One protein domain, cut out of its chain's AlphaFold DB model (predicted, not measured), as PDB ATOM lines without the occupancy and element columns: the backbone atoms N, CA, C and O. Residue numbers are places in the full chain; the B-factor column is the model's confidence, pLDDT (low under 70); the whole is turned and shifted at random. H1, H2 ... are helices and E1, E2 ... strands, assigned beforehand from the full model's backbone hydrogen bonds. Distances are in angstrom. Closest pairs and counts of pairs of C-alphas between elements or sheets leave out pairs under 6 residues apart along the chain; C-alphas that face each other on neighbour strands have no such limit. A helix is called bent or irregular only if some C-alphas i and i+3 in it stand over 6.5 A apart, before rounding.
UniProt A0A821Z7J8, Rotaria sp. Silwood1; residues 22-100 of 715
ATOM      1  N   SER A  22     -48.006  20.001  23.598       64.75
ATOM      2  CA  SER A  22     -47.626  20.870  24.722       64.75
ATOM      3  C   SER A  22     -47.830  22.350  24.380       64.75
ATOM      4  O   SER A  22     -47.469  22.787  23.287       64.75
ATOM      5  N   VAL A  23     -48.337  23.157  25.318       74.88
ATOM      6  CA  VAL A  23     -48.517  24.607  25.112       74.88
ATOM      7  C   VAL A  23     -47.217  25.375  25.367       74.88
ATOM      8  O   VAL A  23     -46.663  25.340  26.463       74.88
ATOM      9  N   PHE A  24     -46.768  26.140  24.372       75.31
ATOM     10  CA  PHE A  24     -45.626  27.049  24.471       75.31
ATOM     11  C   PHE A  24     -46.020  28.497  24.172       75.31
ATOM     12  O   PHE A  24     -46.743  28.785  23.219       75.31
ATOM     13  N   ILE A  25     -45.470  29.429  24.954       82.12
ATOM     14  CA  ILE A  25     -45.495  30.865  24.663       82.12
ATOM     15  C   ILE A  25     -44.215  31.266  23.920       82.12
ATOM     16  O   ILE A  25     -43.123  31.293  24.491       82.12
ATOM     17  N   ILE A  26     -44.354  31.639  22.649       81.00
ATOM     18  CA  ILE A  26     -43.259  32.166  21.833       81.00
ATOM     19  C   ILE A  26     -43.271  33.692  21.901       81.00
ATOM     20  O   ILE A  26     -44.242  34.334  21.501       81.00
ATOM     21  N   ARG A  27     -42.173  34.279  22.387       81.62
ATOM     22  CA  ARG A  27     -41.933  35.731  22.401       81.62
ATOM     23  C   ARG A  27     -40.968  36.096  21.274       81.62
ATOM     24  O   ARG A  27     -39.928  35.460  21.123       81.62
ATOM     25  N   GLY A  28     -41.288  37.123  20.492       76.25
ATOM     26  CA  GLY A  28     -40.507  37.509  19.315       76.25
ATOM     27  C   GLY A  28     -40.684  38.971  18.910       76.25
ATOM     28  O   GLY A  28     -41.188  39.797  19.672       76.25
ATOM     29  N   LYS A  29     -40.252  39.305  17.687       73.19
ATOM     30  CA  LYS A  29     -40.435  40.635  17.087       73.19
ATOM     31  C   LYS A  29     -41.127  40.524  15.734       73.19
ATOM     32  O   LYS A  29     -40.504  40.116  14.759       73.19
ATOM     33  N   ASN A  30     -42.379  40.958  15.647       68.62
ATOM     34  CA  ASN A  30     -43.097  41.057  14.378       68.62
ATOM     35  C   ASN A  30     -42.966  42.499  13.848       68.62
ATOM     36  O   ASN A  30     -43.259  43.460  14.560       68.62
ATOM     37  N   ARG A  31     -42.430  42.677  12.630       71.44
ATOM     38  CA  ARG A  31     -42.107  44.000  12.035       71.44
ATOM     39  C   ARG A  31     -41.359  44.940  13.007       71.44
ATOM     40  O   ARG A  31     -41.665  46.124  13.115       71.44
ATOM     41  N   GLY A  32     -40.403  44.386  13.759       71.31
ATOM     42  CA  GLY A  32     -39.571  45.108  14.730       71.31
ATOM     43  C   GLY A  32     -40.213  45.401  16.096       71.31
ATOM     44  O   GLY A  32     -39.494  45.790  17.016       71.31
ATOM     45  N   ARG A  33     -41.523  45.182  16.275       78.31
ATOM     46  CA  ARG A  33     -42.231  45.391  17.552       78.31
ATOM     47  C   ARG A  33     -42.346  44.080  18.345       78.31
ATOM     48  O   ARG A  33     -42.555  43.043  17.714       78.31
ATOM     49  N   PRO A  34     -42.246  44.100  19.691       80.25
ATOM     50  CA  PRO A  34     -42.478  42.918  20.521       80.25
ATOM     51  C   PRO A  34     -43.857  42.301  20.267       80.25
ATOM     52  O   PRO A  34     -44.858  43.024  20.218       80.25
ATOM     53  N   ALA A  35     -43.890  40.983  20.101       82.94
ATOM     54  CA  ALA A  35     -45.105  40.200  19.923       82.94
ATOM     55  C   ALA A  35     -44.987  38.842  20.628       82.94
ATOM     56  O   ALA A  35     -43.888  38.297  20.774       82.94
ATOM     57  N   TRP A  36     -46.130  38.291  21.023       83.56
ATOM     58  CA  TRP A  36     -46.265  36.982  21.655       83.56
ATOM     59  C   TRP A  36     -47.287  36.124  20.903       83.56
ATOM     60  O   TRP A  36     -48.261  36.634  20.345       83.56
ATOM     61  N   HIS A  37     -47.055  34.815  20.894       83.44
ATOM     62  CA  HIS A  37     -47.891  33.812  20.239       83.44
ATOM     63  C   HIS A  37     -47.986  32.568  21.128       83.44
ATOM     64  O   HIS A  37     -46.951  32.072  21.577       83.44
ATOM     65  N   TYR A  38     -49.192  32.049  21.354       82.44
ATOM     66  CA  TYR A  38     -49.371  30.719  21.938       82.44
ATOM     67  C   TYR A  38     -49.398  29.645  20.847       82.44
ATOM     68  O   TYR A  38     -50.075  29.792  19.827       82.44
ATOM     69  N   LEU A  39     -48.647  28.570  21.075       76.56
ATOM     70  CA  LEU A  39     -48.387  27.497  20.122       76.56
ATOM     71  C   LEU A  39     -48.642  26.141  20.800       76.56
ATOM     72  O   LEU A  39     -48.093  25.884  21.869       76.56
ATOM     73  N   LEU A  40     -49.447  25.284  20.176       73.81
ATOM     74  CA  LEU A  40     -49.590  23.866  20.518       73.81
ATOM     75  C   LEU A  40     -48.536  23.078  19.737       73.81
ATOM     76  O   LEU A  40     -48.497  23.128  18.505       73.81
ATOM     77  N   VAL A  41     -47.639  22.417  20.467       68.00
ATOM     78  CA  VAL A  41     -46.389  21.842  19.961       68.00
ATOM     79  C   VAL A  41     -46.362  20.347  20.268       68.00
ATOM     80  O   VAL A  41     -46.207  19.992  21.439       68.00
ATOM     81  N   PRO A  42     -46.457  19.466  19.257       63.22
ATOM     82  CA  PRO A  42     -46.287  18.030  19.443       63.22
ATOM     83  C   PRO A  42     -45.002  17.700  20.219       63.22
ATOM     84  O   PRO A  42     -43.943  18.243  19.903       63.22
ATOM     85  N   VAL A  43     -45.065  16.798  21.207       57.62
ATOM     86  CA  VAL A  43     -43.931  16.411  22.077       57.62
ATOM     87  C   VAL A  43     -42.668  16.069  21.273       57.62
ATOM     88  O   VAL A  43     -41.576  16.505  21.633       57.62
ATOM     89  N   ASN A  44     -42.810  15.392  20.128       53.31
ATOM     90  CA  ASN A  44     -41.696  15.043  19.237       53.31
ATOM     91  C   ASN A  44     -41.014  16.243  18.537       53.31
ATOM     92  O   ASN A  44     -39.975  16.056  17.913       53.31
ATOM     93  N   LYS A  45     -41.557  17.462  18.654       64.69
ATOM     94  CA  LYS A  45     -40.979  18.729  18.165       64.69
ATOM     95  C   LYS A  45     -40.550  19.683  19.287       64.69
ATOM     96  O   LYS A  45     -39.970  20.735  19.011       64.69
ATOM     97  N   VAL A  46     -40.807  19.343  20.554       64.19
ATOM     98  CA  VAL A  46     -40.476  20.201  21.708       64.19
ATOM     99  C   VAL A  46     -38.962  20.369  21.875       64.19
ATOM    100  O   VAL A  46     -38.508  21.455  22.241       64.19
ATOM    101  N   THR A  47     -38.166  19.341  21.567       65.62
ATOM    102  CA  THR A  47     -36.693  19.421  21.520       65.62
ATOM    103  C   THR A  47     -36.220  20.439  20.491       65.62
ATOM    104  O   THR A  47     -35.435  21.332  20.806       65.62
ATOM    105  N   ASP A  48     -36.754  20.346  19.278       71.81
ATOM    106  CA  ASP A  48     -36.337  21.131  18.118       71.81
ATOM    107  C   ASP A  48     -36.714  22.605  18.287       71.81
ATOM    108  O   ASP A  48     -35.969  23.495  17.872       71.81
ATOM    109  N   LEU A  49     -37.845  22.863  18.953       72.88
ATOM    110  CA  LEU A  49     -38.280  24.191  19.365       72.88
ATOM    111  C   LEU A  49     -37.391  24.767  20.480       72.88
ATOM    112  O   LEU A  49     -36.935  25.903  20.362       72.88
ATOM    113  N   LYS A  50     -37.100  23.989  21.535       71.00
ATOM    114  CA  LYS A  50     -36.196  24.400  22.631       71.00
ATOM    115  C   LYS A  50     -34.757  24.643  22.147       71.00
ATOM    116  O   LYS A  50     -34.046  25.440  22.751       71.00
ATOM    117  N   ALA A  51     -34.339  24.007  21.050       74.12
ATOM    118  CA  ALA A  51     -33.039  24.217  20.414       74.12
ATOM    119  C   ALA A  51     -32.938  25.515  19.577       74.12
ATOM    120  O   ALA A  51     -31.837  25.888  19.161       74.12
ATOM    121  N   GLN A  52     -34.047  26.225  19.316       75.38
ATOM    122  CA  GLN A  52     -34.012  27.472  18.545       75.38
ATOM    123  C   GLN A  52     -33.363  28.615  19.337       75.38
ATOM    124  O   GLN A  52     -33.738  28.918  20.468       75.38
ATOM    125  N   LYS A  53     -32.402  29.310  18.717       61.94
ATOM    126  CA  LYS A  53     -31.706  30.440  19.348       61.94
ATOM    127  C   LYS A  53     -32.587  31.692  19.371       61.94
ATOM    128  O   LYS A  53     -33.052  32.154  18.327       61.94
ATOM    129  N   SER A  54     -32.740  32.284  20.557       58.59
ATOM    130  CA  SER A  54     -33.441  33.556  20.771       58.59
ATOM    131  C   SER A  54     -32.979  34.639  19.792       58.59
ATOM    132  O   SER A  54     -31.799  34.980  19.742       58.59
ATOM    133  N   GLY A  55     -33.923  35.203  19.035       57.31
ATOM    134  CA  GLY A  55     -33.664  36.262  18.052       57.31
ATOM    135  C   GLY A  55     -33.533  35.798  16.597       57.31
ATOM    136  O   GLY A  55     -33.473  36.651  15.713       57.31
ATOM    137  N   ALA A  56     -33.546  34.490  16.317       59.69
ATOM    138  CA  ALA A  56     -33.717  33.987  14.954       59.69
ATOM    139  C   ALA A  56     -35.112  34.334  14.388       59.69
ATOM    140  O   ALA A  56     -36.081  34.501  15.133       59.69
ATOM    141  N   ASN A  57     -35.235  34.406  13.058       64.81
ATOM    142  CA  ASN A  57     -36.530  34.545  12.383       64.81
ATOM    143  C   ASN A  57     -37.231  33.175  12.318       64.81
ATOM    144  O   ASN A  57     -37.150  32.472  11.311       64.81
ATOM    145  N   ILE A  58     -37.831  32.766  13.437       67.94
ATOM    146  CA  ILE A  58     -38.418  31.435  13.623       67.94
ATOM    147  C   ILE A  58     -39.792  31.367  12.945       67.94
ATOM    148  O   ILE A  58     -40.738  32.041  13.352       67.94
ATOM    149  N   ASP A  59     -39.914  30.491  11.951       76.38
ATOM    150  CA  ASP A  59     -41.202  30.065  11.408       76.38
ATOM    151  C   ASP A  59     -41.864  29.074  12.377       76.38
ATOM    152  O   ASP A  59     -41.619  27.867  12.339       76.38
ATOM    153  N   ILE A  60     -42.682  29.616  13.280       74.56
ATOM    154  CA  ILE A  60     -43.357  28.865  14.348       74.56
ATOM    155  C   ILE A  60     -44.270  27.746  13.824       74.56
ATOM    156  O   ILE A  60     -44.446  26.745  14.515       74.56
ATOM    157  N   THR A  61     -44.778  27.859  12.590       73.31
ATOM    158  CA  THR A  61     -45.709  26.880  11.997       73.31
ATOM    159  C   THR A  61     -45.063  25.518  11.723       73.31
ATOM    160  O   THR A  61     -45.746  24.501  11.624       73.31
ATOM    161  N   LYS A  62     -43.725  25.464  11.662       76.56
ATOM    162  CA  LYS A  62     -42.967  24.210  11.524       76.56
ATOM    163  C   LYS A  62     -42.969  23.379  12.804       76.56
ATOM    164  O   LYS A  62     -42.951  22.147  12.733       76.56
ATOM    165  N   PHE A  63     -42.998  24.043  13.957       73.75
ATOM    166  CA  PHE A  63     -42.875  23.420  15.277       73.75
ATOM    167  C   PHE A  63     -44.232  23.027  15.859       73.75
ATOM    168  O   PHE A  63     -44.333  21.996  16.512       73.75
ATOM    169  N   GLY A  64     -45.278  23.803  15.577       73.44
ATOM    170  CA  GLY A  64     -46.616  23.564  16.098       73.44
ATOM    171  C   GLY A  64     -47.678  24.405  15.396       73.44
ATOM    172  O   GLY A  64     -47.377  25.187  14.494       73.44
ATOM    173  N   ARG A  65     -48.926  24.256  15.832       79.38
ATOM    174  CA  ARG A  65     -50.068  25.065  15.379       79.38
ATOM    175  C   ARG A  65     -50.326  26.203  16.361       79.38
ATOM    176  O   ARG A  65     -50.094  26.050  17.558       79.38
ATOM    177  N   LEU A  66     -50.783  27.355  15.877       77.62
ATOM    178  CA  LEU A  66     -51.219  28.431  16.769       77.62
ATOM    179  C   LEU A  66     -52.451  27.972  17.556       77.62
ATOM    180  O   LEU A  66     -53.292  27.258  17.015       77.62
ATOM    181  N   ILE A  67     -52.565  28.395  18.817       76.88
ATOM    182  CA  ILE A  67     -53.836  28.266  19.538       76.88
ATOM    183  C   ILE A  67     -54.845  29.196  18.866       76.88
ATOM    184  O   ILE A  67     -54.539  30.360  18.599       76.88
ATOM    185  N   GLU A  68     -56.037  28.685  18.589       76.44
ATOM    186  CA  GLU A  68     -57.123  29.404  17.930       76.44
ATOM    187  C   GLU A  68     -58.397  29.331  18.774       76.44
ATOM    188  O   GLU A  68     -58.611  28.383  19.522       76.44
ATOM    189  N   TYR A  69     -59.240  30.355  18.667       67.56
ATOM    190  CA  TYR A  69     -60.552  30.406  19.307       67.56
ATOM    191  C   TYR A  69     -61.576  31.035  18.362       67.56
ATOM    192  O   TYR A  69     -61.207  31.818  17.484       67.56
ATOM    193  N   ARG A  70     -62.873  30.747  18.542       64.00
ATOM    194  CA  ARG A  70     -63.936  31.497  17.851       64.00
ATOM    195  C   ARG A  70     -64.517  32.584  18.746       64.00
ATOM    196  O   ARG A  70     -64.866  32.337  19.901       64.00
ATOM    197  N   ASN A  71     -64.603  33.796  18.206       63.78
ATOM    198  CA  ASN A  71     -65.238  34.928  18.877       63.78
ATOM    199  C   ASN A  71     -66.771  34.903  18.723       63.78
ATOM    200  O   ASN A  71     -67.328  34.099  17.977       63.78
ATOM    201  N   ASN A  72     -67.453  35.865  19.349       57.75
ATOM    202  CA  ASN A  72     -68.918  36.024  19.300       57.75
ATOM    203  C   ASN A  72     -69.502  36.406  17.919       57.75
ATOM    204  O   ASN A  72     -70.662  36.797  17.824       57.75
ATOM    205  N   ARG A  73     -68.713  36.313  16.841       71.00
ATOM    206  CA  ARG A  73     -69.125  36.511  15.438       71.00
ATOM    207  C   ARG A  73     -68.740  35.307  14.565       71.00
ATOM    208  O   ARG A  73     -68.532  35.462  13.366       71.00
ATOM    209  N   ASP A  74     -68.561  34.147  15.204       66.25
ATOM    210  CA  ASP A  74     -68.098  32.866  14.645       66.25
ATOM    211  C   ASP A  74     -66.745  32.921  13.903       66.25
ATOM    212  O   ASP A  74     -66.353  32.004  13.180       66.25
ATOM    213  N   LYS A  75     -65.975  33.999  14.095       69.56
ATOM    214  CA  LYS A  75     -64.687  34.182  13.431       69.56
ATOM    215  C   LYS A  75     -63.569  33.548  14.252       69.56
ATOM    216  O   LYS A  75     -63.390  33.882  15.424       69.56
ATOM    217  N   VAL A  76     -62.777  32.705  13.592       66.62
ATOM    218  CA  VAL A  76     -61.523  32.155  14.123       66.62
ATOM    219  C   VAL A  76     -60.487  33.272  14.314       66.62
ATOM    220  O   VAL A  76     -60.260  34.092  13.417       66.62
ATOM    221  N   ILE A  77     -59.865  33.310  15.492       71.25
ATOM    222  CA  ILE A  77     -58.806  34.243  15.887       71.25
ATOM    223  C   ILE A  77     -57.659  33.442  16.513       71.25
ATOM    224  O   ILE A  77     -57.882  32.624  17.401       71.25
ATOM    225  N   THR A  78     -56.424  33.708  16.082       77.56
ATOM    226  CA  THR A  78     -55.212  33.132  16.684       77.56
ATOM    227  C   THR A  78     -54.840  33.861  17.973       77.56
ATOM    228  O   THR A  78     -54.806  35.094  18.024       77.56
ATOM    229  N   LEU A  79     -54.503  33.106  19.018       79.69
ATOM    230  CA  LEU A  79     -54.160  33.613  20.344       79.69
ATOM    231  C   LEU A  79     -52.742  34.208  20.353       79.69
ATOM    232  O   LEU A  79     -51.753  33.599  20.770       79.69
ATOM    233  N   SER A  80     -52.652  35.425  19.826       82.25
ATOM    234  CA  SER A  80     -51.417  36.181  19.644       82.25
ATOM    235  C   SER A  80     -51.648  37.680  19.808       82.25
ATOM    236  O   SER A  80     -52.771  38.173  19.680       82.25
ATOM    237  N   GLY A  81     -50.585  38.435  20.084       82.00
ATOM    238  CA  GLY A  81     -50.713  39.868  20.307       82.00
ATOM    239  C   GLY A  81     -49.399  40.634  20.370       82.00
ATOM    240  O   GLY A  81     -48.308  40.092  20.208       82.00
ATOM    241  N   TRP A  82     -49.532  41.941  20.589       81.00
ATOM    242  CA  TRP A  82     -48.422  42.886  20.702       81.00
ATOM    243  C   TRP A  82     -48.058  43.113  22.171       81.00
ATOM    244  O   TRP A  82     -48.946  43.227  23.015       81.00
ATOM    245  N   GLY A  83     -46.763  43.231  22.461       80.75
ATOM    246  CA  GLY A  83     -46.221  43.336  23.819       80.75
ATOM    247  C   GLY A  83     -45.096  42.328  24.058       80.75
ATOM    248  O   GLY A  83     -44.788  41.519  23.185       80.75
ATOM    249  N   THR A  84     -44.462  42.386  25.229       74.50
ATOM    250  CA  THR A  84     -43.502  41.357  25.668       74.50
ATOM    251  C   THR A  84     -44.210  40.072  26.093       74.50
ATOM    252  O   THR A  84     -43.695  38.980  25.865       74.50
ATOM    253  N   ASP A  85     -45.408  40.217  26.662       77.44
ATOM    254  CA  ASP A  85     -46.164  39.170  27.340       77.44
ATOM    255  C   ASP A  85     -47.675  39.339  27.085       77.44
ATOM    256  O   ASP A  85     -48.141  40.465  26.868       77.44
ATOM    257  N   PRO A  86     -48.456  38.245  27.109       80.69
ATOM    258  CA  PRO A  86     -49.911  38.298  27.037       80.69
ATOM    259  C   PRO A  86     -50.526  38.953  28.283       80.69
ATOM    260  O   PRO A  86     -49.997  38.788  29.386       80.69
ATOM    261  N   PRO A  87     -51.678  39.640  28.148       80.19
ATOM    262  CA  PRO A  87     -52.487  40.079  29.284       80.19
ATOM    263  C   PRO A  87     -52.757  38.934  30.269       80.19
ATOM    264  O   PRO A  87     -53.067  37.824  29.838       80.19
ATOM    265  N   GLY A  88     -52.702  39.209  31.577       73.88
ATOM    266  CA  GLY A  88     -52.845  38.185  32.624       73.88
ATOM    267  C   GLY A  88     -54.098  37.315  32.475       73.88
ATOM    268  O   GLY A  88     -54.013  36.105  32.607       73.88
ATOM    269  N   ILE A  89     -55.222  37.901  32.056       68.94
ATOM    270  CA  ILE A  89     -56.485  37.182  31.819       68.94
ATOM    271  C   ILE A  89     -56.399  36.105  30.712       68.94
ATOM    272  O   ILE A  89     -57.128  35.122  30.756       68.94
ATOM    273  N   ILE A  90     -55.479  36.245  29.746       70.75
ATOM    274  CA  ILE A  90     -55.188  35.204  28.741       70.75
ATOM    275  C   ILE A  90     -54.283  34.116  29.338       70.75
ATOM    276  O   ILE A  90     -54.424  32.949  28.987       70.75
ATOM    277  N   GLN A  91     -53.385  34.476  30.261       73.56
ATOM    278  CA  GLN A  91     -52.568  33.504  30.996       73.56
ATOM    279  C   GLN A  91     -53.456  32.629  31.895       73.56
ATOM    280  O   GLN A  91     -53.317  31.411  31.871       73.56
ATOM    281  N   THR A  92     -54.416  33.243  32.600       72.62
ATOM    282  CA  THR A  92     -55.447  32.561  33.397       72.62
ATOM    283  C   THR A  92     -56.278  31.609  32.535       72.62
ATOM    284  O   THR A  92     -56.304  30.414  32.822       72.62
ATOM    285  N   TRP A  93     -56.841  32.097  31.421       71.50
ATOM    286  CA  TRP A  93     -57.619  31.266  30.494       71.50
ATOM    287  C   TRP A  93     -56.816  30.062  29.973       71.50
ATOM    288  O   TRP A  93     -57.315  28.938  29.973       71.50
ATOM    289  N   ILE A  94     -55.541  30.265  29.608       71.25
ATOM    290  CA  ILE A  94     -54.643  29.170  29.215       71.25
ATOM    291  C   ILE A  94     -54.433  28.169  30.358       71.25
ATOM    292  O   ILE A  94     -54.498  26.969  30.107       71.25
ATOM    293  N   SER A  95     -54.218  28.612  31.602       66.50
ATOM    294  CA  SER A  95     -54.076  27.670  32.721       66.50
ATOM    295  C   SER A  95     -55.355  26.872  32.994       66.50
ATOM    296  O   SER A  95     -55.271  25.668  33.209       66.50
ATOM    297  N   GLU A  96     -56.532  27.491  32.900       62.34
ATOM    298  CA  GLU A  96     -57.825  26.818  33.092       62.34
ATOM    299  C   GLU A  96     -58.103  25.764  32.006       62.34
ATOM    300  O   GLU A  96     -58.617  24.688  32.304       62.34
ATOM    301  N   HIS A  97     -57.740  26.052  30.751       64.19
ATOM    302  CA  HIS A  97     -58.108  25.228  29.591       64.19
ATOM    303  C   HIS A  97     -57.014  24.238  29.150       64.19
ATOM    304  O   HIS A  97     -57.318  23.304  28.413       64.19
ATOM    305  N   TYR A  98     -55.757  24.416  29.584       63.44
ATOM    306  CA  TYR A  98     -54.629  23.561  29.178       63.44
ATOM    307  C   TYR A  98     -53.801  22.972  30.333       63.44
ATOM    308  O   TYR A  98     -53.115  21.977  30.105       63.44
ATOM    309  N   ASN A  99     -53.880  23.506  31.562       52.50
ATOM    310  CA  ASN A  99     -53.212  22.913  32.737       52.50
ATOM    311  C   ASN A  99     -54.171  22.087  33.621       52.50
ATOM    312  O   ASN A  99     -53.785  21.654  34.702       52.50
ATOM    313  N   SER A 100     -55.409  21.862  33.174       39.50
ATOM    314  CA  SER A 100     -56.453  21.094  33.871       39.50
ATOM    315  C   SER A 100     -56.382  19.573  33.643       39.50
ATOM    316  O   SER A 100     -57.241  18.834  34.119       39.50
TER     317      SER A 100
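AT A GLANCE: This is residues 22 to 100 of the 715 residues of a protein of Rotaria sp. Silwood1 (UniProt A0A821Z7J8). A long, twisted hairpin of E1 and E2 runs through the middle of this domain, with the short E5 beside E2, and H2 runs nearly in line with E2 but only grazes this sheet. H1 and the loop after it lie toward one end of the longest axis, and the small hairpin of E3 and E4 lies toward the other. The printed part has 79 residues, with two named helices and five named strands in the order E1 E2 H1 E3 E4 E5 H2, a mixed class of helices and strands. The larger sheet runs E1, E2, E5 and the smaller E3, E4, both antiparallel. The whole is compact, with a radius of gyration of the C-alphas of 13.0 A and spans of 36 by 30 by 22 A.

IN THESE COORDINATES: E1, residues 22 to 30, is 23.1 A long and begins at C-alpha 22, (-47.626, 20.870, 24.722). E2, residues 33 to 42, is 27.7 A long, and H1, residues 43 to 50, follows it directly and is 11.1 A long. E3 is residues 68 to 70, E4 residues 76 to 78 and E5 residues 80 to 82. H2, residues 88 to 98, is 15.1 A long and ends at C-alpha 98, (-54.629, 23.561, 29.178).

HOW THE PARTS SIT: E1 and E2 form an antiparallel hairpin at 155 degrees, with N 24 and O 39 at 2.8 A and N 35 and O 28 at 3.0 A, both within hydrogen-bond range. The sheet is only just strongly twisted, with C-alphas up to 4.5 A off its best plane. H1 is on the sheet at a height of 8.7 A; its closest C-alphas to E1 are those of Ser 22 and Val 43, 6.4 A apart. H1 is irregular, C-alphas 44 and 47 being 7.0 A apart. Residues 65 to 66 pair antiparallel with residues 39 to 40 of E2. E3 and E4 form an antiparallel hairpin, with N 69 and O 77 at 2.9 A. E4 runs on into E5 across a break of 1 residue, at 57 degrees. E5 is the antiparallel neighbour of E2, with N 36 and O 81 at 2.9 A. H2 only grazes the sheet with residues 90 to 98, and its closest C-alphas to E1 are those of Val 23 and Tyr 98, 7.4 A apart. H1 and H2 are apart. In H2 every O i to N i+4 pair is within hydrogen-bond range; in H1, 2 of 4 are.

THE WHOLE: The two C-alphas farthest apart are those of Ala 51 and Arg 73, 38.4 A. The printed part has no cut. The link from H1 to E3, residues 51 to 67, is long; the others are tight. Mean pLDDT of the printed part is 71.4, and 29 residues are under 70, among them 41 to 47, 53 to 58 and 95 to 100.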